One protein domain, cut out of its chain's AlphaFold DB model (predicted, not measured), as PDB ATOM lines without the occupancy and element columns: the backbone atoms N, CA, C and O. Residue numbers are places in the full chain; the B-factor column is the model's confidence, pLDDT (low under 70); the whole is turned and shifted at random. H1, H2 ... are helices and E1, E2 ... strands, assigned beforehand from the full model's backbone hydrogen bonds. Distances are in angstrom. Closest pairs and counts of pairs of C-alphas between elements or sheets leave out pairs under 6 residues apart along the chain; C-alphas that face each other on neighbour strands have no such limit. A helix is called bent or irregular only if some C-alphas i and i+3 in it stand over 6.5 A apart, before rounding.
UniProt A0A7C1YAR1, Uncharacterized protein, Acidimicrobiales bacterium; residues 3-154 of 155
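AT A GLANCE: This is residues 3 to 154 of the 155 residues of an uncharacterized protein of Acidimicrobiales bacterium (UniProt A0A7C1YAR1). Two groups of parts stand side by side: H1, H2 and H6 gather round the long helix H5, while H3 and H4 pack together beside two small sheets. H3 crosses past both sheets, E1 with E4 and E2 with E3, and the end of E2 meets the beginning of H5. The printed part has 152 residues, with six named helices and four named strands in the order H1 H2 E1 H3 E2 H4 E3 H5 H6 E4. The sheets, E1 E4 and E2 E3, are each parallel; the class is mostly helix. The whole is compact, with a radius of gyration of the C-alphas of 16.0 A and spans of 44 by 31 by 29 A.

HOW THE PARTS SIT: H1, residues 5 to 16, is irregular: C-alphas 6 and 9 are 7.1 A apart. H2, residues 33 to 43, is close to H1 but not clearly touching; the closest C-alphas, of Ala 14 and Gln 42, are 7.7 A apart. E1, residues 51 to 54, is followed by H3, residues 60 to 77; their closest C-alphas, of Tyr 53 and Leu 67, are 6.7 A apart. E2, residues 82 to 86, H4, residues 92 to 103, and E3, residues 110 to 114, form a strand-helix-strand unit, two parallel neighbour strands with a helix between, with a right-handed crossover. N 85 and O 112 are 2.9 A apart, within hydrogen-bond range. With residues 65 to 72 alone H3 touches H4, at a steep tilt of 44 degrees, the same way; the C-alphas of Leu 69 and Leu 99 are closest, at 6.9 A. H5, residues 120 to 134, is the hub, touching three helices. It touches H1 with residues 120 to 121 alone, closest at the C-alphas of Arg 12 and Pro 120, 5.4 A. H2 and H5 only just touch, with 3 pairs of C-alphas within 8 A, closest at Leu 40 and Cys 127, 7.4 A. H6, residues 136 to 144, touches H5 at its residues 131 to 133 alone, closest at the C-alphas of Trp 132 and Arg 139, 5.1 A. E4, residues 150 to 153, is parallel to E1, with N 52 and O 150 2.9 A apart. Every O i to N i+4 pair is within hydrogen-bond range in H2, H3, H4 and H6, against 6 of 8 in H1 and 8 of 11 in H5.

IN THESE COORDINATES: H1 begins at C-alpha 5, (119.000, 77.316, 114.430). H3 measures 25.7 A and H5 22.0 A from first to last C-alpha. E4 ends at C-alpha 153, (94.010, 68.344, 114.157).

THE WHOLE: The C-alphas of Gly 34 and Pro 105 are farthest apart, at 46.3 A. The printed part has no cut. The link from H1 to H2 is long, residues 17 to 32. Mean pLDDT of the printed part is 93.6; residue 58 is under 70.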
ATOM      1  N   ILE A   3     113.324  73.074 113.729       95.94
ATOM      2  CA  ILE A   3     114.742  72.773 113.912       95.94
ATOM      3  C   ILE A   3     115.388  73.928 114.661       95.94
ATOM      4  O   ILE A   3     115.151  75.092 114.332       95.94
ATOM      5  N   ASP A   4     116.209  73.607 115.659       95.62
ATOM      6  CA  ASP A   4     116.989  74.624 116.352       95.62
ATOM      7  C   ASP A   4     117.980  75.276 115.363       95.62
ATOM      8  O   ASP A   4     118.668  74.559 114.616       95.62
ATOM      9  N   PRO A   5     118.086  76.618 115.329       94.38
ATOM     10  CA  PRO A   5     119.000  77.316 114.430       94.38
ATOM     11  C   PRO A   5     120.445  76.805 114.478       94.38
ATOM     12  O   PRO A   5     121.090  76.750 113.424       94.38
ATOM     13  N   SER A   6     120.927  76.370 115.649       95.50
ATOM     14  CA  SER A   6     122.280  75.825 115.852       95.50
ATOM     15  C   SER A   6     122.555  74.549 115.048       95.50
ATOM     16  O   SER A   6     123.682  74.330 114.607       95.50
ATOM     17  N   HIS A   7     121.524  73.750 114.759       95.50
ATOM     18  CA  HIS A   7     121.642  72.516 113.977       95.50
ATOM     19  C   HIS A   7     121.369  72.721 112.481       95.50
ATOM     20  O   HIS A   7     121.719  71.879 111.652       95.50
ATOM     21  N   SER A   8     120.768  73.853 112.102       94.94
ATOM     22  CA  SER A   8     120.259  74.073 110.744       94.94
ATOM     23  C   SER A   8     121.348  74.040 109.661       94.94
ATOM     24  O   SER A   8     121.125  73.528 108.563       94.94
ATOM     25  N   ALA A   9     122.548  74.558 109.940       96.06
ATOM     26  CA  ALA A   9     123.654  74.560 108.980       96.06
ATOM     27  C   ALA A   9     124.212  73.146 108.747       96.06
ATOM     28  O   ALA A   9     124.426  72.738 107.601       96.06
ATOM     29  N   GLN A  10     124.398  72.385 109.828       95.50
ATOM     30  CA  GLN A  10     124.864  71.002 109.764       95.50
ATOM     31  C   GLN A  10     123.839  70.108 109.062       95.50
ATOM     32  O   GLN A  10     124.209  69.341 108.175       95.50
ATOM     33  N   ALA A  11     122.553  70.263 109.386       95.38
ATOM     34  CA  ALA A  11     121.461  69.538 108.748       95.38
ATOM     35  C   ALA A  11     121.423  69.776 107.230       95.38
ATOM     36  O   ALA A  11     121.365  68.824 106.453       95.38
ATOM     37  N   ARG A  12     121.550  71.034 106.782       96.12
ATOM     38  CA  ARG A  12     121.629  71.359 105.347       96.12
ATOM     39  C   ARG A  12     122.811  70.685 104.658       96.12
ATOM     40  O   ARG A  12     122.658  70.209 103.538       96.12
ATOM     41  N   ARG A  13     123.987  70.663 105.296       95.31
ATOM     42  CA  ARG A  13     125.170  69.974 104.757       95.31
ATOM     43  C   ARG A  13     124.916  68.472 104.645       95.31
ATOM     44  O   ARG A  13     125.049  67.936 103.554       95.31
ATOM     45  N   ALA A  14     124.467  67.844 105.731       93.50
ATOM     46  CA  ALA A  14     124.181  66.414 105.764       93.50
ATOM     47  C   ALA A  14     123.185  66.006 104.671       93.50
ATOM     48  O   ALA A  14     123.389  64.998 104.010       93.50
ATOM     49  N   LEU A  15     122.143  66.809 104.431       93.75
ATOM     50  CA  LEU A  15     121.176  66.550 103.366       93.75
ATOM     51  C   LEU A  15     121.780  66.682 101.968       93.75
ATOM     52  O   LEU A  15     121.507  65.838 101.117       93.75
ATOM     53  N   ARG A  16     122.605  67.705 101.718       93.81
ATOM     54  CA  ARG A  16     123.286  67.875 100.422       93.81
ATOM     55  C   ARG A  16     124.190  66.690 100.094       93.81
ATOM     56  O   ARG A  16     124.199  66.260  98.947       93.81
ATOM     57  N   ASP A  17     124.857  66.120 101.093       91.75
ATOM     58  CA  ASP A  17     125.726  64.948 100.924       91.75
ATOM     59  C   ASP A  17     124.946  63.664 100.552       91.75
ATOM     60  O   ASP A  17     125.540  62.661 100.154       91.75
ATOM     61  N   LEU A  18     123.609  63.676 100.664       89.75
ATOM     62  CA  LEU A  18     122.729  62.582 100.231       89.75
ATOM     63  C   LEU A  18     122.201  62.757  98.809       89.75
ATOM     64  O   LEU A  18     121.620  61.811  98.276       89.75
ATOM     65  N   VAL A  19     122.357  63.942  98.215       89.25
ATOM     66  CA  VAL A  19     121.864  64.215  96.864       89.25
ATOM     67  C   VAL A  19     122.706  63.414  95.872       89.25
ATOM     68  O   VAL A  19     123.925  63.593  95.828       89.25
ATOM     69  N   PRO A  20     122.097  62.528  95.063       79.56
ATOM     70  CA  PRO A  20     122.840  61.790  94.052       79.56
ATOM     71  C   PRO A  20     123.499  62.734  93.039       79.56
ATOM     72  O   PRO A  20     122.947  63.786  92.707       79.56
ATOM     73  N   ASN A  21     124.660  62.340  92.507       81.56
ATOM     74  CA  ASN A  21     125.386  63.129  91.509       81.56
ATOM     75  C   ASN A  21     124.466  63.571  90.357       81.56
ATOM     76  O   ASN A  21     123.757  62.756  89.767       81.56
ATOM     77  N   GLY A  22     124.500  64.866  90.034       81.69
ATOM     78  CA  GLY A  22     123.699  65.466  88.963       81.69
ATOM     79  C   GLY A  22     122.278  65.884  89.364       81.69
ATOM     80  O   GLY A  22     121.618  66.571  88.587       81.69
ATOM     81  N   GLN A  23     121.808  65.540  90.567       87.00
ATOM     82  CA  GLN A  23     120.550  66.064  91.100       87.00
ATOM     83  C   GLN A  23     120.774  67.369  91.881       87.00
ATOM     84  O   GLN A  23     121.842  67.615  92.437       87.00
ATOM     85  N   ARG A  24     119.740  68.217  91.941       90.12
ATOM     86  CA  ARG A  24     119.751  69.465  92.731       90.12
ATOM     87  C   ARG A  24     119.065  69.343  94.093       90.12
ATOM     88  O   ARG A  24     119.240  70.213  94.939       90.12
ATOM     89  N   ARG A  25     118.248  68.304  94.284       92.12
ATOM     90  CA  ARG A  25     117.497  68.027  95.513       92.12
ATOM     91  C   ARG A  25     117.194  66.544  95.640       92.12
ATOM     92  O   ARG A  25     117.201  65.846  94.634       92.12
ATOM     93  N   ILE A  26     116.841  66.110  96.846       87.50
ATOM     94  CA  ILE A  26     116.234  64.794  97.066       87.50
ATOM     95  C   ILE A  26     114.775  64.842  96.596       87.50
ATOM     96  O   ILE A  26     114.011  65.699  97.034       87.50
ATOM     97  N   HIS A  27     114.381  63.907  95.734       87.19
ATOM     98  CA  HIS A  27     112.978  63.640  95.416       87.19
ATOM     99  C   HIS A  27     112.628  62.233  95.909       87.19
ATOM    100  O   HIS A  27     112.790  61.256  95.176       87.19
ATOM    101  N   PHE A  28     112.175  62.112  97.162       87.88
ATOM    102  CA  PHE A  28     112.143  60.835  97.891       87.88
ATOM    103  C   PHE A  28     111.403  59.723  97.135       87.88
ATOM    104  O   PHE A  28     111.874  58.588  97.034       87.88
ATOM    105  N   ASN A  29     110.264  60.055  96.528       85.81
ATOM    106  CA  ASN A  29     109.480  59.105  95.740       85.81
ATOM    107  C   ASN A  29     110.181  58.620  94.462       85.81
ATOM    108  O   ASN A  29     109.869  57.529  93.998       85.81
ATOM    109  N   GLY A  30     111.119  59.378  93.894       84.81
ATOM    110  CA  GLY A  30     111.868  58.969  92.699       84.81
ATOM    111  C   GLY A  30     113.018  57.999  92.988       84.81
ATOM    112  O   GLY A  30     113.521  57.354  92.073       84.81
ATOM    113  N   GLU A  31     113.424  57.878  94.250       88.50
ATOM    114  CA  GLU A  31     114.620  57.131  94.633       88.50
ATOM    115  C   GLU A  31     114.401  55.614  94.713       88.50
ATOM    116  O   GLU A  31     113.303  55.125  94.978       88.50
ATOM    117  N   LYS A  32     115.472  54.833  94.532       90.69
ATOM    118  CA  LYS A  32     115.440  53.377  94.771       90.69
ATOM    119  C   LYS A  32     115.242  53.084  96.264       90.69
ATOM    120  O   LYS A  32     115.666  53.871  97.108       90.69
ATOM    121  N   ASP A  33     114.673  51.923  96.601       91.62
ATOM    122  CA  ASP A  33     114.363  51.547  97.996       91.62
ATOM    123  C   ASP A  33     115.576  51.669  98.938       91.62
ATOM    124  O   ASP A  33     115.496  52.328  99.975       91.62
ATOM    125  N   GLY A  34     116.736  51.142  98.527       91.00
ATOM    126  CA  GLY A  34     117.978  51.257  99.299       91.00
ATOM    127  C   GLY A  34     118.418  52.710  99.534       91.00
ATOM    128  O   GLY A  34     118.837  53.055 100.640       91.00
ATOM    129  N   THR A  35     118.258  53.584  98.535       91.06
ATOM    130  CA  THR A  35     118.548  55.019  98.669       91.06
ATOM    131  C   THR A  35     117.568  55.688  99.630       91.06
ATOM    132  O   THR A  35     118.001  56.419 100.515       91.06
ATOM    133  N   ARG A  36     116.265  55.387  99.538       93.56
ATOM    134  CA  ARG A  36     115.253  55.914 100.470       93.56
ATOM    135  C   ARG A  36     115.558  55.529 101.916       93.56
ATOM    136  O   ARG A  36     115.567  56.395 102.784       93.56
ATOM    137  N   ARG A  37     115.870  54.256 102.183       93.88
ATOM    138  CA  ARG A  37     116.238  53.781 103.530       93.88
ATOM    139  C   ARG A  37     117.509  54.453 104.053       93.88
ATOM    140  O   ARG A  37     117.552  54.854 105.218       93.88
ATOM    141  N   ARG A  38     118.522  54.629 103.193       92.75
ATOM    142  CA  ARG A  38     119.741  55.384 103.531       92.75
ATOM    143  C   ARG A  38     119.416  56.833 103.880       92.75
ATOM    144  O   ARG A  38     119.917  57.315 104.890       92.75
ATOM    145  N   ILE A  39     118.576  57.500 103.088       93.19
ATOM    146  CA  ILE A  39     118.128  58.871 103.362       93.19
ATOM    147  C   ILE A  39     117.459  58.929 104.736       93.19
ATOM    148  O   ILE A  39     117.917  59.690 105.579       93.19
ATOM    149  N   LEU A  40     116.460  58.082 105.008       94.75
ATOM    150  CA  LEU A  40     115.756  58.075 106.300       94.75
ATOM    151  C   LEU A  40     116.696  57.838 107.489       94.75
ATOM    152  O   LEU A  40     116.583  58.513 108.508       94.75
ATOM    153  N   SER A  41     117.674  56.945 107.337       93.75
ATOM    154  CA  SER A  41     118.671  56.671 108.382       93.75
ATOM    155  C   SER A  41     119.576  57.873 108.676       93.75
ATOM    156  O   SER A  41     120.057  58.027 109.795       93.75
ATOM    157  N   GLN A  42     119.847  58.719 107.678       93.31
ATOM    158  CA  GLN A  42     120.642  59.939 107.852       93.31
ATOM    159  C   GLN A  42     119.789  61.092 108.374       93.31
ATOM    160  O   GLN A  42     120.243  61.840 109.234       93.31
ATOM    161  N   VAL A  43     118.533  61.182 107.928       92.62
ATOM    162  CA  VAL A  43     117.542  62.115 108.474       92.62
ATOM    163  C   VAL A  43     117.367  61.903 109.977       92.62
ATOM    164  O   VAL A  43     117.381  62.881 110.711       92.62
ATOM    165  N   ALA A  44     117.324  60.656 110.454       93.69
ATOM    166  CA  ALA A  44     117.215  60.328 111.881       93.69
ATOM    167  C   ALA A  44     118.334  60.881 112.775       93.69
ATOM    168  O   ALA A  44     118.194  60.913 113.992       93.69
ATOM    169  N   ARG A  45     119.459  61.302 112.189       93.75
ATOM    170  CA  ARG A  45     120.590  61.884 112.926       93.75
ATOM    171  C   ARG A  45     120.467  63.396 113.094       93.75
ATOM    172  O   ARG A  45     121.285  63.994 113.787       93.75
ATOM    173  N   ILE A  46     119.502  64.018 112.423       94.00
ATOM    174  CA  ILE A  46     119.248  65.451 112.511       94.00
ATOM    175  C   ILE A  46     118.271  65.672 113.671       94.00
ATOM    176  O   ILE A  46     117.188  65.092 113.648       94.00
ATOM    177  N   PRO A  47     118.598  66.511 114.666       94.12
ATOM    178  CA  PRO A  47     117.648  66.870 115.710       94.12
ATOM    179  C   PRO A  47     116.586  67.821 115.139       94.12
ATOM    180  O   PRO A  47     116.896  68.933 114.704       94.12
ATOM    181  N   PHE A  48     115.332  67.377 115.122       95.25
ATOM    182  CA  PHE A  48     114.173  68.167 114.710       95.25
ATOM    183  C   PHE A  48     112.913  67.692 115.435       95.25
ATOM    184  O   PHE A  48     112.812  66.526 115.809       95.25
ATOM    185  N   ASP A  49     111.918  68.573 115.521       95.31
ATOM    186  CA  ASP A  49     110.548  68.201 115.861       95.31
ATOM    187  C   ASP A  49     109.708  68.103 114.591       95.31
ATOM    188  O   ASP A  49     109.712  68.990 113.722       95.31
ATOM    189  N   TRP A  50     108.939  67.026 114.474       96.00
ATOM    190  CA  TRP A  50     108.058  66.818 113.337       96.00
ATOM    191  C   TRP A  50     106.596  66.883 113.756       96.00
ATOM    192  O   TRP A  50     106.104  66.052 114.510       96.00
ATOM    193  N   ARG A  51     105.901  67.886 113.217       95.94
ATOM    194  CA  ARG A  51     104.457  68.075 113.351       95.94
ATOM    195  C   ARG A  51     103.779  67.891 111.999       95.94
ATOM    196  O   ARG A  51     104.315  68.352 110.982       95.94
ATOM    197  N   VAL A  52     102.626  67.230 111.997       95.19
ATOM    198  CA  VAL A  52     101.744  67.053 110.840       95.19
ATOM    199  C   VAL A  52     100.394  67.656 111.190       95.19
ATOM    200  O   VAL A  52      99.727  67.178 112.099       95.19
ATOM    201  N   TYR A  53     100.007  68.694 110.457       95.12
ATOM    202  CA  TYR A  53      98.730  69.373 110.640       95.12
ATOM    203  C   TYR A  53      97.720  68.787 109.662       95.12
ATOM    204  O   TYR A  53      98.007  68.686 108.463       95.12
ATOM    205  N   VAL A  54      96.566  68.387 110.177       93.75
ATOM    206  CA  VAL A  54      95.494  67.746 109.418       93.75
ATOM    207  C   VAL A  54      94.231  68.566 109.610       93.75
ATOM    208  O   VAL A  54      93.972  69.068 110.693       93.75
ATOM    209  N   THR A  55      93.458  68.746 108.549       94.19
ATOM    210  CA  THR A  55      92.153  69.401 108.623       94.19
ATOM    211  C   THR A  55      91.185  68.668 107.717       94.19
ATOM    212  O   THR A  55      91.584  68.128 106.679       94.19
ATOM    213  N   GLU A  56      89.913  68.683 108.090       88.62
ATOM    214  CA  GLU A  56      88.833  68.250 107.218       88.62
ATOM    215  C   GLU A  56      88.367  69.424 106.344       88.62
ATOM    216  O   GLU A  56      88.228  70.568 106.785       88.62
ATOM    217  N   GLY A  57      88.129  69.163 105.061       79.06
ATOM    218  CA  GLY A  57      87.610  70.187 104.165       79.06
ATOM    219  C   GLY A  57      87.354  69.678 102.757       79.06
ATOM    220  O   GLY A  57      88.070  68.823 102.240       79.06
ATOM    221  N   ALA A  58      86.316  70.230 102.125       68.19
ATOM    222  CA  ALA A  58      85.945  69.883 100.755       68.19
ATOM    223  C   ALA A  58      86.774  70.644  99.703       68.19
ATOM    224  O   ALA A  58      86.976  70.141  98.599       68.19
ATOM    225  N   LYS A  59      87.262  71.853 100.028       88.94
ATOM    226  CA  LYS A  59      88.047  72.693  99.112       88.94
ATOM    227  C   LYS A  59      89.488  72.848  99.580       88.94
ATOM    228  O   LYS A  59      89.753  73.348 100.668       88.94
ATOM    229  N   GLN A  60      90.422  72.521  98.689       86.50
ATOM    230  CA  GLN A  60      91.858  72.570  98.966       86.50
ATOM    231  C   GLN A  60      92.349  73.961  99.404       86.50
ATOM    232  O   GLN A  60      93.201  74.045 100.284       86.50
ATOM    233  N   THR A  61      91.831  75.039  98.807       86.88
ATOM    234  CA  THR A  61      92.247  76.413  99.136       86.88
ATOM    235  C   THR A  61      91.874  76.789 100.567       86.88
ATOM    236  O   THR A  61      92.738  77.219 101.319       86.88
ATOM    237  N   GLU A  62      90.624  76.545 100.969       90.50
ATOM    238  CA  GLU A  62      90.137  76.838 102.325       90.50
ATOM    239  C   GLU A  62      90.918  76.017 103.368       90.50
ATOM    240  O   GLU A  62      91.404  76.563 104.359       90.50
ATOM    241  N   SER A  63      91.142  74.724 103.100       93.12
ATOM    242  CA  SER A  63      91.975  73.869 103.954       93.12
ATOM    243  C   SER A  63      93.417  74.371 104.055       93.12
ATOM    244  O   SER A  63      94.001  74.342 105.134       93.12
ATOM    245  N   ARG A  64      94.009  74.849 102.951       92.88
ATOM    246  CA  ARG A  64      95.369  75.404 102.956       92.88
ATOM    247  C   ARG A  64      95.451  76.648 103.828       92.88
ATOM    248  O   ARG A  64      96.372  76.733 104.634       92.88
ATOM    249  N   GLU A  65      94.536  77.594 103.649       93.94
ATOM    250  CA  GLU A  65      94.541  78.846 104.407       93.94
ATOM    251  C   GLU A  65      94.413  78.572 105.905       93.94
ATOM    252  O   GLU A  65      95.230  79.053 106.693       93.94
ATOM    253  N   ARG A  66      93.465  77.712 106.289       94.88
ATOM    254  CA  ARG A  66      93.265  77.294 107.680       94.88
ATOM    255  C   ARG A  66      94.522  76.658 108.274       94.88
ATOM    256  O   ARG A  66      94.988  77.090 109.327       94.88
ATOM    257  N   LEU A  67      95.105  75.672 107.585       96.12
ATOM    258  CA  LEU A  67      96.337  75.018 108.036       96.12
ATOM    259  C   LEU A  67      97.486  76.019 108.161       96.12
ATOM    260  O   LEU A  67      98.219  75.987 109.144       96.12
ATOM    261  N   LEU A  68      97.651  76.910 107.183       96.56
ATOM    262  CA  LEU A  68      98.747  77.873 107.166       96.56
ATOM    263  C   LEU A  68      98.652  78.867 108.330       96.56
ATOM    264  O   LEU A  68      99.664  79.145 108.976       96.56
ATOM    265  N   LEU A  69      97.449  79.362 108.625       96.50
ATOM    266  CA  LEU A  69      97.206  80.237 109.772       96.50
ATOM    267  C   LEU A  69      97.490  79.523 111.094       96.50
ATOM    268  O   LEU A  69      98.219  80.062 111.925       96.50
ATOM    269  N   HIS A  70      96.986  78.299 111.259       97.12
ATOM    270  CA  HIS A  70      97.204  77.523 112.477       97.12
ATOM    271  C   HIS A  70      98.690  77.194 112.691       97.12
ATOM    272  O   HIS A  70      99.217  77.350 113.791       97.12
ATOM    273  N   ILE A  71      99.408  76.817 111.624       97.38
ATOM    274  CA  ILE A  71     100.862  76.602 111.669       97.38
ATOM    275  C   ILE A  71     101.578  77.875 112.125       97.38
ATOM    276  O   ILE A  71     102.469  77.806 112.968       97.38
ATOM    277  N   ALA A  72     101.213  79.038 111.582       97.50
ATOM    278  CA  ALA A  72     101.848  80.297 111.958       97.50
ATOM    279  C   ALA A  72     101.635  80.624 113.446       97.50
ATOM    280  O   ALA A  72     102.571  81.051 114.121       97.50
ATOM    281  N   GLU A  73     100.434  80.387 113.974       95.88
ATOM    282  CA  GLU A  73     100.114  80.575 115.394       95.88
ATOM    283  C   GLU A  73     100.912  79.636 116.300       95.88
ATOM    284  O   GLU A  73     101.541  80.087 117.260       95.88
ATOM    285  N   ASP A  74     100.955  78.350 115.957       96.62
ATOM    286  CA  ASP A  74     101.710  77.348 116.707       96.62
ATOM    287  C   ASP A  74     103.219  77.657 116.698       96.62
ATOM    288  O   ASP A  74     103.897  77.574 117.723       96.62
ATOM    289  N   LEU A  75     103.759  78.131 115.570       96.94
ATOM    290  CA  LEU A  75     105.153  78.570 115.482       96.94
ATOM    291  C   LEU A  75     105.440  79.828 116.317       96.94
ATOM    292  O   LEU A  75     106.526  79.935 116.893       96.94
ATOM    293  N   VAL A  76     104.488  80.759 116.437       96.75
ATOM    294  CA  VAL A  76     104.608  81.911 117.349       96.75
ATOM    295  C   VAL A  76     104.652  81.445 118.808       96.75
ATOM    296  O   VAL A  76     105.505  81.912 119.568       96.75
ATOM    297  N   VAL A  77     103.784  80.506 119.197       95.69
ATOM    298  CA  VAL A  77     103.756  79.912 120.548       95.69
ATOM    299  C   VAL A  77     105.059  79.165 120.845       95.69
ATOM    300  O   VAL A  77     105.646  79.339 121.913       95.69
ATOM    301  N   ALA A  78     105.568  78.416 119.864       95.31
ATOM    302  CA  ALA A  78     106.860  77.736 119.924       95.31
ATOM    303  C   ALA A  78     108.067  78.695 119.893       95.31
ATOM    304  O   ALA A  78     109.207  78.243 119.970       95.31
ATOM    305  N   LYS A  79     107.837  80.015 119.792       95.81
ATOM    306  CA  LYS A  79     108.866  81.063 119.703       95.81
ATOM    307  C   LYS A  79     109.838  80.851 118.538       95.81
ATOM    308  O   LYS A  79     111.003  81.239 118.622       95.81
ATOM    309  N   ALA A  80     109.365  80.255 117.445       96.94
ATOM    310  CA  ALA A  80     110.147  80.149 116.225       96.94
ATOM    311  C   ALA A  80     110.401  81.548 115.641       96.94
ATOM    312  O   ALA A  80     109.546  82.433 115.686       96.94
ATOM    313  N   SER A  81     111.595  81.745 115.084       96.38
ATOM    314  CA  SER A  81     112.000  83.020 114.482       96.38
ATOM    315  C   SER A  81     111.776  83.069 112.973       96.38
ATOM    316  O   SER A  81     111.622  84.156 112.420       96.38
ATOM    317  N   LEU A  82     111.751  81.914 112.302       97.44
ATOM    318  CA  LEU A  82     111.631  81.814 110.852       97.44
ATOM    319  C   LEU A  82     110.802  80.597 110.439       97.44
ATOM    320  O   LEU A  82     111.114  79.460 110.793       97.44
ATOM    321  N   MET A  83     109.802  80.847 109.604       97.81
ATOM    322  CA  MET A  83     109.043  79.853 108.864       97.81
ATOM    323  C   MET A  83     109.475  79.869 107.394       97.81
ATOM    324  O   MET A  83     109.389  80.899 106.728       97.81
ATOM    325  N   VAL A  84     109.925  78.730 106.867       97.69
ATOM    326  CA  VAL A  84     110.271  78.598 105.443       97.69
ATOM    327  C   VAL A  84     109.264  77.687 104.757       97.69
ATOM    328  O   VAL A  84     109.085  76.537 105.151       97.69
ATOM    329  N   LEU A  85     108.616  78.218 103.727       97.12
ATOM    330  CA  LEU A  85     107.669  77.522 102.866       97.12
ATOM    331  C   LEU A  85     108.357  77.118 101.559       97.12
ATOM    332  O   LEU A  85     109.150  77.884 101.008       97.12
ATOM    333  N   GLU A  86     108.038  75.933 101.040       96.19
ATOM    334  CA  GLU A  86     108.421  75.583  99.668       96.19
ATOM    335  C   GLU A  86     107.615  76.443  98.693       96.19
ATOM    336  O   GLU A  86     106.382  76.452  98.753       96.19
ATOM    337  N   SER A  87     108.314  77.165  97.814       96.12
ATOM    338  CA  SER A  87     107.678  77.969  96.772       96.12
ATOM    339  C   SER A  87     106.871  77.082  95.830       96.12
ATOM    340  O   SER A  87     107.290  75.989  95.441       96.12
ATOM    341  N   ARG A  88     105.693  77.570  95.452       90.12
ATOM    342  CA  ARG A  88     104.850  76.994  94.398       90.12
ATOM    343  C   ARG A  88     104.574  78.009  93.295       90.12
ATOM    344  O   ARG A  88     103.652  77.802  92.508       90.12
ATOM    345  N   HIS A  89     105.354  79.093  93.262       85.75
ATOM    346  CA  HIS A  89     105.261  80.268  92.393       85.75
ATOM    347  C   HIS A  89     103.895  80.976  92.409       85.75
ATOM    348  O   HIS A  89     103.804  82.120  92.842       85.75
ATOM    349  N   GLY A  90     102.824  80.311  91.972       87.25
ATOM    350  CA  GLY A  90     101.475  80.876  91.879       87.25
ATOM    351  C   GLY A  90     100.707  80.967  93.202       87.25
ATOM    352  O   GLY A  90      99.708  81.673  93.256       87.25
ATOM    353  N   GLN A  91     101.141  80.273  94.263       88.44
ATOM    354  CA  GLN A  91     100.480  80.319  95.586       88.44
ATOM    355  C   GLN A  91     101.198  81.236  96.585       88.44
ATOM    356  O   GLN A  91     100.592  81.666  97.562       88.44
ATOM    357  N   ASP A  92     102.455  81.593  96.314       95.50
ATOM    358  CA  ASP A  92     103.298  82.329  97.254       95.50
ATOM    359  C   ASP A  92     102.726  83.707  97.617       95.50
ATOM    360  O   ASP A  92     102.870  84.169  98.745       95.50
ATOM    361  N   GLU A  93     102.097  84.406  96.666       95.19
ATOM    362  CA  GLU A  93     101.499  85.720  96.937       95.19
ATOM    363  C   GLU A  93     100.272  85.614  97.850       95.19
ATOM    364  O   GLU A  93     100.130  86.411  98.780       95.19
ATOM    365  N   ALA A  94      99.425  84.603  97.634       94.69
ATOM    366  CA  ALA A  94      98.270  84.339  98.486       94.69
ATOM    367  C   ALA A  94      98.715  83.992  99.916       94.69
ATOM    368  O   ALA A  94      98.232  84.603 100.870       94.69
ATOM    369  N   ASP A  95      99.710  83.111 100.058       96.00
ATOM    370  CA  ASP A  95     100.291  82.754 101.355       96.00
ATOM    371  C   ASP A  95     100.896  83.981 102.057       96.00
ATOM    372  O   ASP A  95     100.657  84.205 103.244       96.00
ATOM    373  N   ARG A  96     101.645  84.827 101.329       96.56
ATOM    374  CA  ARG A  96     102.209  86.072 101.881       96.56
ATOM    375  C   ARG A  96     101.124  87.026 102.365       96.56
ATOM    376  O   ARG A  96     101.283  87.594 103.443       96.56
ATOM    377  N   ARG A  97     100.050  87.219 101.591       96.69
ATOM    378  CA  ARG A  97      98.926  88.091 101.969       96.69
ATOM    379  C   ARG A  97      98.229  87.567 103.223       96.69
ATOM    380  O   ARG A  97      97.952  88.354 104.125       96.69
ATOM    381  N   LEU A  98      97.993  86.260 103.286       97.06
ATOM    382  CA  LEU A  98      97.360  85.604 104.425       97.06
ATOM    383  C   LEU A  98      98.202  85.751 105.700       97.06
ATOM    384  O   LEU A  98      97.712  86.232 106.722       97.06
ATOM    385  N   LEU A  99      99.491  85.405 105.622       97.69
ATOM    386  CA  LEU A  99     100.422  85.510 106.746       97.69
ATOM    387  C   LEU A  99     100.628  86.960 107.185       97.69
ATOM    388  O   LEU A  99     100.649  87.227 108.383       97.69
ATOM    389  N   TYR A 100     100.711  87.904 106.245       97.44
ATOM    390  CA  TYR A 100     100.803  89.330 106.565       97.44
ATOM    391  C   TYR A 100      99.561  89.811 107.320       97.44
ATOM    392  O   TYR A 100      99.683  90.479 108.346       97.44
ATOM    393  N   GLY A 101      98.366  89.436 106.850       97.06
ATOM    394  CA  GLY A 101      97.109  89.769 107.521       97.06
ATOM    395  C   GLY A 101      97.034  89.216 108.945       97.06
ATOM    396  O   GLY A 101      96.492  89.874 109.829       97.06
ATOM    397  N   ARG A 102      97.625  88.037 109.187       96.69
ATOM    398  CA  ARG A 102      97.609  87.378 110.498       96.69
ATOM    399  C   ARG A 102      98.702  87.837 111.461       96.69
ATOM    400  O   ARG A 102      98.450  87.902 112.666       96.69
ATOM    401  N   LEU A 103      99.914  88.066 110.960       96.75
ATOM    402  CA  LEU A 103     101.115  88.318 111.763       96.75
ATOM    403  C   LEU A 103     101.483  89.808 111.839       96.75
ATOM    404  O   LEU A 103     102.202  90.214 112.752       96.75
ATOM    405  N   GLY A 104     100.975  90.626 110.914       95.12
ATOM    406  CA  GLY A 104     101.241  92.059 110.840       95.12
ATOM    407  C   GLY A 104     102.582  92.422 110.180       95.12
ATOM    408  O   GLY A 104     103.304  91.551 109.693       95.12
ATOM    409  N   PRO A 105     102.934  93.723 110.151       90.69
ATOM    410  CA  PRO A 105     104.046  94.250 109.351       90.69
ATOM    411  C   PRO A 105     105.453  93.975 109.901       90.69
ATOM    412  O   PRO A 105     106.416  93.998 109.142       90.69
ATOM    413  N   ALA A 106     105.592  93.730 111.205       90.75
ATOM    414  CA  ALA A 106     106.876  93.457 111.854       90.75
ATOM    415  C   ALA A 106     106.751  92.236 112.779       90.75
ATOM    416  O   ALA A 106     106.790  92.369 114.007       90.75
ATOM    417  N   PRO A 107     106.529  91.040 112.208       93.25
ATOM    418  CA  PRO A 107     106.214  89.869 113.002       93.25
ATOM    419  C   PRO A 107     107.468  89.315 113.687       93.25
ATOM    420  O   PRO A 107     108.568  89.331 113.132       93.25
ATOM    421  N   ARG A 108     107.311  88.778 114.902       93.44
ATOM    422  CA  ARG A 108     108.401  88.043 115.576       93.44
ATOM    423  C   ARG A 108     108.771  86.770 114.815       93.44
ATOM    424  O   ARG A 108     109.949  86.444 114.710       93.44
ATOM    425  N   LEU A 109     107.760  86.087 114.278       97.75
ATOM    426  CA  LEU A 109     107.922  84.984 113.343       97.75
ATOM    427  C   LEU A 109     108.065  85.556 111.932       97.75
ATOM    428  O   LEU A 109     107.086  85.991 111.328       97.75
ATOM    429  N   GLN A 110     109.284  85.555 111.408       97.62
ATOM    430  CA  GLN A 110     109.528  85.873 110.006       97.62
ATOM    431  C   GLN A 110     109.062  84.713 109.127       97.62
ATOM    432  O   GLN A 110     109.065  83.558 109.557       97.62
ATOM    433  N   TYR A 111     108.696  84.997 107.882       97.62
ATOM    434  CA  TYR A 111     108.344  83.959 106.921       97.62
ATOM    435  C   TYR A 111     108.955  84.232 105.551       97.62
ATOM    436  O   TYR A 111     109.034  85.371 105.091       97.62
ATOM    437  N   ALA A 112     109.391  83.165 104.890       96.44
ATOM    438  CA  ALA A 112     110.003  83.214 103.573       96.44
ATOM    439  C   ALA A 112     109.525  82.045 102.710       96.44
ATOM    440  O   ALA A 112     109.162  80.985 103.219       96.44
ATOM    441  N   HIS A 113     109.565  82.243 101.397       97.56
ATOM    442  CA  HIS A 113     109.400  81.169 100.425       97.56
ATOM    443  C   HIS A 113     110.763  80.856  99.821       97.56
ATOM    444  O   HIS A 113     111.525  81.778  99.520       97.56
ATOM    445  N   ALA A 114     111.069  79.576  99.652       97.25
ATOM    446  CA  ALA A 114     112.308  79.126  99.041       97.25
ATOM    447  C   ALA A 114     112.050  77.980  98.066       97.25
ATOM    448  O   ALA A 114     111.183  77.132  98.278       97.25
ATOM    449  N   GLU A 115     112.851  77.930  97.008       95.88
ATOM    450  CA  GLU A 115     112.888  76.778  96.117       95.88
ATOM    451  C   GLU A 115     113.487  75.584  96.851       95.88
ATOM    452  O   GLU A 115     114.586  75.683  97.417       95.88
ATOM    453  N   ALA A 116     112.848  74.416  96.750       94.19
ATOM    454  CA  ALA A 116     113.411  73.184  97.297       94.19
ATOM    455  C   ALA A 116     114.816  72.908  96.741       94.19
ATOM    456  O   ALA A 116     115.674  72.412  97.455       94.19
ATOM    457  N   ALA A 117     115.114  73.286  95.497       93.44
ATOM    458  CA  ALA A 117     116.455  73.125  94.930       93.44
ATOM    459  C   ALA A 117     117.549  73.981  95.609       93.44
ATOM    460  O   ALA A 117     118.723  73.831  95.275       93.44
ATOM    461  N   THR A 118     117.185  74.902  96.507       93.94
ATOM    462  CA  THR A 118     118.111  75.832  97.179       93.94
ATOM    463  C   THR A 118     118.108  75.706  98.703       93.94
ATOM    464  O   THR A 118     119.141  75.953  99.326       93.94
ATOM    465  N   GLU A 119     117.003  75.251  99.300       96.62
ATOM    466  CA  GLU A 119     116.869  75.040 100.745       96.62
ATOM    467  C   GLU A 119     116.664  73.545 101.064       96.62
ATOM    468  O   GLU A 119     115.547  73.035 100.953       96.62
ATOM    469  N   PRO A 120     117.730  72.824 101.469       96.06
ATOM    470  CA  PRO A 120     117.659  71.396 101.760       96.06
ATOM    471  C   PRO A 120     116.674  70.999 102.856       96.06
ATOM    472  O   PRO A 120     116.118  69.905 102.804       96.06
ATOM    473  N   LEU A 121     116.427  71.863 103.847       96.19
ATOM    474  CA  LEU A 121     115.516  71.527 104.947       96.19
ATOM    475  C   LEU A 121     114.071  71.314 104.473       96.19
ATOM    476  O   LEU A 121     113.317  70.608 105.141       96.19
ATOM    477  N   LEU A 122     113.703  71.841 103.299       95.94
ATOM    478  CA  LEU A 122     112.405  71.591 102.669       95.94
ATOM    479  C   LEU A 122     112.241  70.149 102.163       95.94
ATOM    480  O   LEU A 122     111.120  69.720 101.906       95.94
ATOM    481  N   TRP A 123     113.318  69.367 102.051       94.69
ATOM    482  CA  TRP A 123     113.235  67.968 101.605       94.69
ATOM    483  C   TRP A 123     112.749  67.044 102.716       94.69
ATOM    484  O   TRP A 123     112.172  65.994 102.446       94.69
ATOM    485  N   LEU A 124     112.985  67.427 103.973       94.62
ATOM    486  CA  LEU A 124     112.642  66.619 105.136       94.62
ATOM    487  C   LEU A 124     111.125  66.379 105.248       94.62
ATOM    488  O   LEU A 124     110.741  65.213 105.366       94.62
ATOM    489  N   PRO A 125     110.249  67.404 105.125       93.06
ATOM    490  CA  PRO A 125     108.809  67.187 105.039       93.06
ATOM    491  C   PRO A 125     108.385  66.178 103.963       93.06
ATOM    492  O   PRO A 125     107.598  65.289 104.277       93.06
ATOM    493  N   ASP A 126     108.901  66.260 102.727       91.44
ATOM    494  CA  ASP A 126     108.562  65.293 101.664       91.44
ATOM    495  C   ASP A 126     109.011  63.877 102.051       91.44
ATOM    496  O   ASP A 126     108.186  62.969 102.105       91.44
ATOM    497  N   CYS A 127     110.279  63.691 102.430       93.25
ATOM    498  CA  CYS A 127     110.810  62.387 102.834       93.25
ATOM    499  C   CYS A 127     109.971  61.725 103.938       93.25
ATOM    500  O   CYS A 127     109.566  60.567 103.811       93.25
ATOM    501  N   LEU A 128     109.702  62.464 105.019       95.25
ATOM    502  CA  LEU A 128     109.024  61.943 106.205       95.25
ATOM    503  C   LEU A 128     107.545  61.664 105.939       95.25
ATOM    504  O   LEU A 128     107.061  60.572 106.237       95.25
ATOM    505  N   THR A 129     106.829  62.613 105.330       92.81
ATOM    506  CA  THR A 129     105.394  62.447 105.051       92.81
ATOM    507  C   THR A 129     105.140  61.342 104.031       92.81
ATOM    508  O   THR A 129     104.216  60.547 104.211       92.81
ATOM    509  N   ARG A 130     105.989  61.209 103.000       93.06
ATOM    510  CA  ARG A 130     105.901  60.115 102.021       93.06
ATOM    511  C   ARG A 130     106.175  58.760 102.657       93.06
ATOM    512  O   ARG A 130     105.400  57.829 102.438       93.06
ATOM    513  N   ALA A 131     107.243  58.635 103.444       94.75
ATOM    514  CA  ALA A 131     107.577  57.390 104.132       94.75
ATOM    515  C   ALA A 131     106.474  56.972 105.117       94.75
ATOM    516  O   ALA A 131     106.027  55.825 105.107       94.75
ATOM    517  N   TRP A 132     105.977  57.916 105.914       94.88
ATOM    518  CA  TRP A 132     104.917  57.663 106.886       94.88
ATOM    519  C   TRP A 132     103.572  57.338 106.247       94.88
ATOM    520  O   TRP A 132     102.884  56.424 106.707       94.88
ATOM    521  N   GLY A 133     103.206  58.056 105.184       92.56
ATOM    522  CA  GLY A 133     101.979  57.823 104.425       92.56
ATOM    523  C   GLY A 133     101.999  56.497 103.666       92.56
ATOM    524  O   GLY A 133     100.980  55.818 103.603       92.56
ATOM    525  N   ARG A 134     103.165  56.077 103.151       93.00
ATOM    526  CA  ARG A 134     103.337  54.752 102.533       93.00
ATOM    527  C   ARG A 134     103.130  53.613 103.535       93.00
ATOM    528  O   ARG A 134     102.678  52.542 103.141       93.00
ATOM    529  N   GLY A 135     103.448  53.834 104.810       93.25
ATOM    530  CA  GLY A 135     103.232  52.848 105.863       93.25
ATOM    531  C   GLY A 135     104.153  51.627 105.749       93.25
ATOM    532  O   GLY A 135     105.260  51.702 105.209       93.25
ATOM    533  N   GLY A 136     103.697  50.495 106.290       95.00
ATOM    534  CA  GLY A 136     104.425  49.223 106.248       95.00
ATOM    535  C   GLY A 136     105.841  49.336 106.815       95.00
ATOM    536  O   GLY A 136     106.056  49.946 107.863       95.00
ATOM    537  N   ASP A 137     106.815  48.781 106.096       94.88
ATOM    538  CA  ASP A 137     108.225  48.783 106.505       94.88
ATOM    539  C   ASP A 137     108.822  50.183 106.662       94.88
ATOM    540  O   ASP A 137     109.751  50.360 107.446       94.88
ATOM    541  N   TYR A 138     108.301  51.186 105.949       94.88
ATOM    542  CA  TYR A 138     108.780  52.561 106.071       94.88
ATOM    543  C   TYR A 138     108.344  53.199 107.384       94.88
ATOM    544  O   TYR A 138     109.156  53.852 108.035       94.88
ATOM    545  N   ARG A 139     107.091  52.977 107.805       95.06
ATOM    546  CA  ARG A 139     106.619  53.450 109.112       95.06
ATOM    547  C   ARG A 139     107.355  52.737 110.243       95.06
ATOM    548  O   ARG A 139     107.902  53.418 111.100       95.06
ATOM    549  N   LYS A 140     107.491  51.407 110.162       96.12
ATOM    550  CA  LYS A 140     108.285  50.627 111.128       96.12
ATOM    551  C   LYS A 140     109.732  51.115 111.216       96.12
ATOM    552  O   LYS A 140     110.287  51.195 112.304       96.12
ATOM    553  N   LEU A 141     110.343  51.455 110.076       95.81
ATOM    554  CA  LEU A 141     111.694  52.010 110.041       95.81
ATOM    555  C   LEU A 141     111.763  53.365 110.754       95.81
ATOM    556  O   LEU A 141     112.635  53.542 111.597       95.81
ATOM    557  N   LEU A 142     110.855  54.297 110.448       96.12
ATOM    558  CA  LEU A 142     110.800  55.600 111.121       96.12
ATOM    559  C   LEU A 142     110.627  55.436 112.635       96.12
ATOM    560  O   LEU A 142     111.408  55.999 113.397       96.12
ATOM    561  N   GLU A 143     109.687  54.594 113.059       95.50
ATOM    562  CA  GLU A 143     109.441  54.295 114.472       95.50
ATOM    563  C   GLU A 143     110.681  53.690 115.147       95.50
ATOM    564  O   GLU A 143     111.070  54.132 116.224       95.50
ATOM    565  N   SER A 144     111.370  52.744 114.491       96.62
ATOM    566  CA  SER A 144     112.614  52.155 115.015       96.62
ATOM    567  C   SER A 144     113.770  53.155 115.118       96.62
ATOM    568  O   SER A 144     114.691  52.958 115.905       96.62
ATOM    569  N   LEU A 145     113.717  54.227 114.325       95.56
ATOM    570  CA  LEU A 145     114.664  55.338 114.358       95.56
ATOM    571  C   LEU A 145     114.245  56.430 115.357       95.56
ATOM    572  O   LEU A 145     114.912  57.457 115.434       95.56
ATOM    573  N   GLY A 146     113.151  56.234 116.103       94.81
ATOM    574  CA  GLY A 146     112.625  57.222 117.044       94.81
ATOM    575  C   GLY A 146     111.932  58.411 116.373       94.81
ATOM    576  O   GLY A 146     111.772  59.452 117.001       94.81
ATOM    577  N   ILE A 147     111.533  58.282 115.104       94.81
ATOM    578  CA  ILE A 147     110.852  59.336 114.350       94.81
ATOM    579  C   ILE A 147     109.357  59.035 114.279       94.81
ATOM    580  O   ILE A 147     108.924  58.084 113.626       94.81
ATOM    581  N   SER A 148     108.554  59.915 114.863       93.94
ATOM    582  CA  SER A 148     107.102  59.927 114.712       93.94
ATOM    583  C   SER A 148     106.592  61.368 114.632       93.94
ATOM    584  O   SER A 148     107.210  62.273 115.200       93.94
ATOM    585  N   PRO A 149     105.502  61.624 113.892       95.75
ATOM    586  CA  PRO A 149     104.904  62.942 113.862       95.75
ATOM    587  C   PRO A 149     104.050  63.161 115.109       95.75
ATOM    588  O   PRO A 149     103.274  62.292 115.507       95.75
ATOM    589  N   GLN A 150     104.100  64.369 115.657       95.50
ATOM    590  CA  GLN A 150     102.986  64.901 116.432       95.50
ATOM    591  C   GLN A 150     101.885  65.304 115.447       95.50
ATOM    592  O   GLN A 150     102.103  66.164 114.590       95.50
ATOM    593  N   VAL A 151     100.731  64.647 115.526       95.06
ATOM    594  CA  VAL A 151      99.569  64.995 114.700       95.06
ATOM    595  C   VAL A 151      98.790  66.100 115.403       95.06
ATOM    596  O   VAL A 151      98.532  66.004 116.601       95.06
ATOM    597  N   VAL A 152      98.465  67.152 114.659       95.69
ATOM    598  CA  VAL A 152      97.689  68.300 115.126       95.69
ATOM    599  C   VAL A 152      96.452  68.411 114.246       95.69
ATOM    600  O   VAL A 152      96.564  68.716 113.056       95.69
ATOM    601  N   ASP A 153      95.290  68.146 114.826       94.69
ATOM    602  CA  ASP A 153      94.010  68.344 114.157       94.69
ATOM    603  C   ASP A 153      93.631  69.827 114.198       94.69
ATOM    604  O   ASP A 153      93.715  70.487 115.235       94.69
ATOM    605  N   VAL A 154      93.261  70.360 113.039       92.69
ATOM    606  CA  VAL A 154      92.897  71.759 112.833       92.69
ATOM    607  C   VAL A 154      91.443  71.805 112.380       92.69
ATOM    608  O   VAL A 154      91.128  71.412 111.251       92.69
TER     609      VAL A 154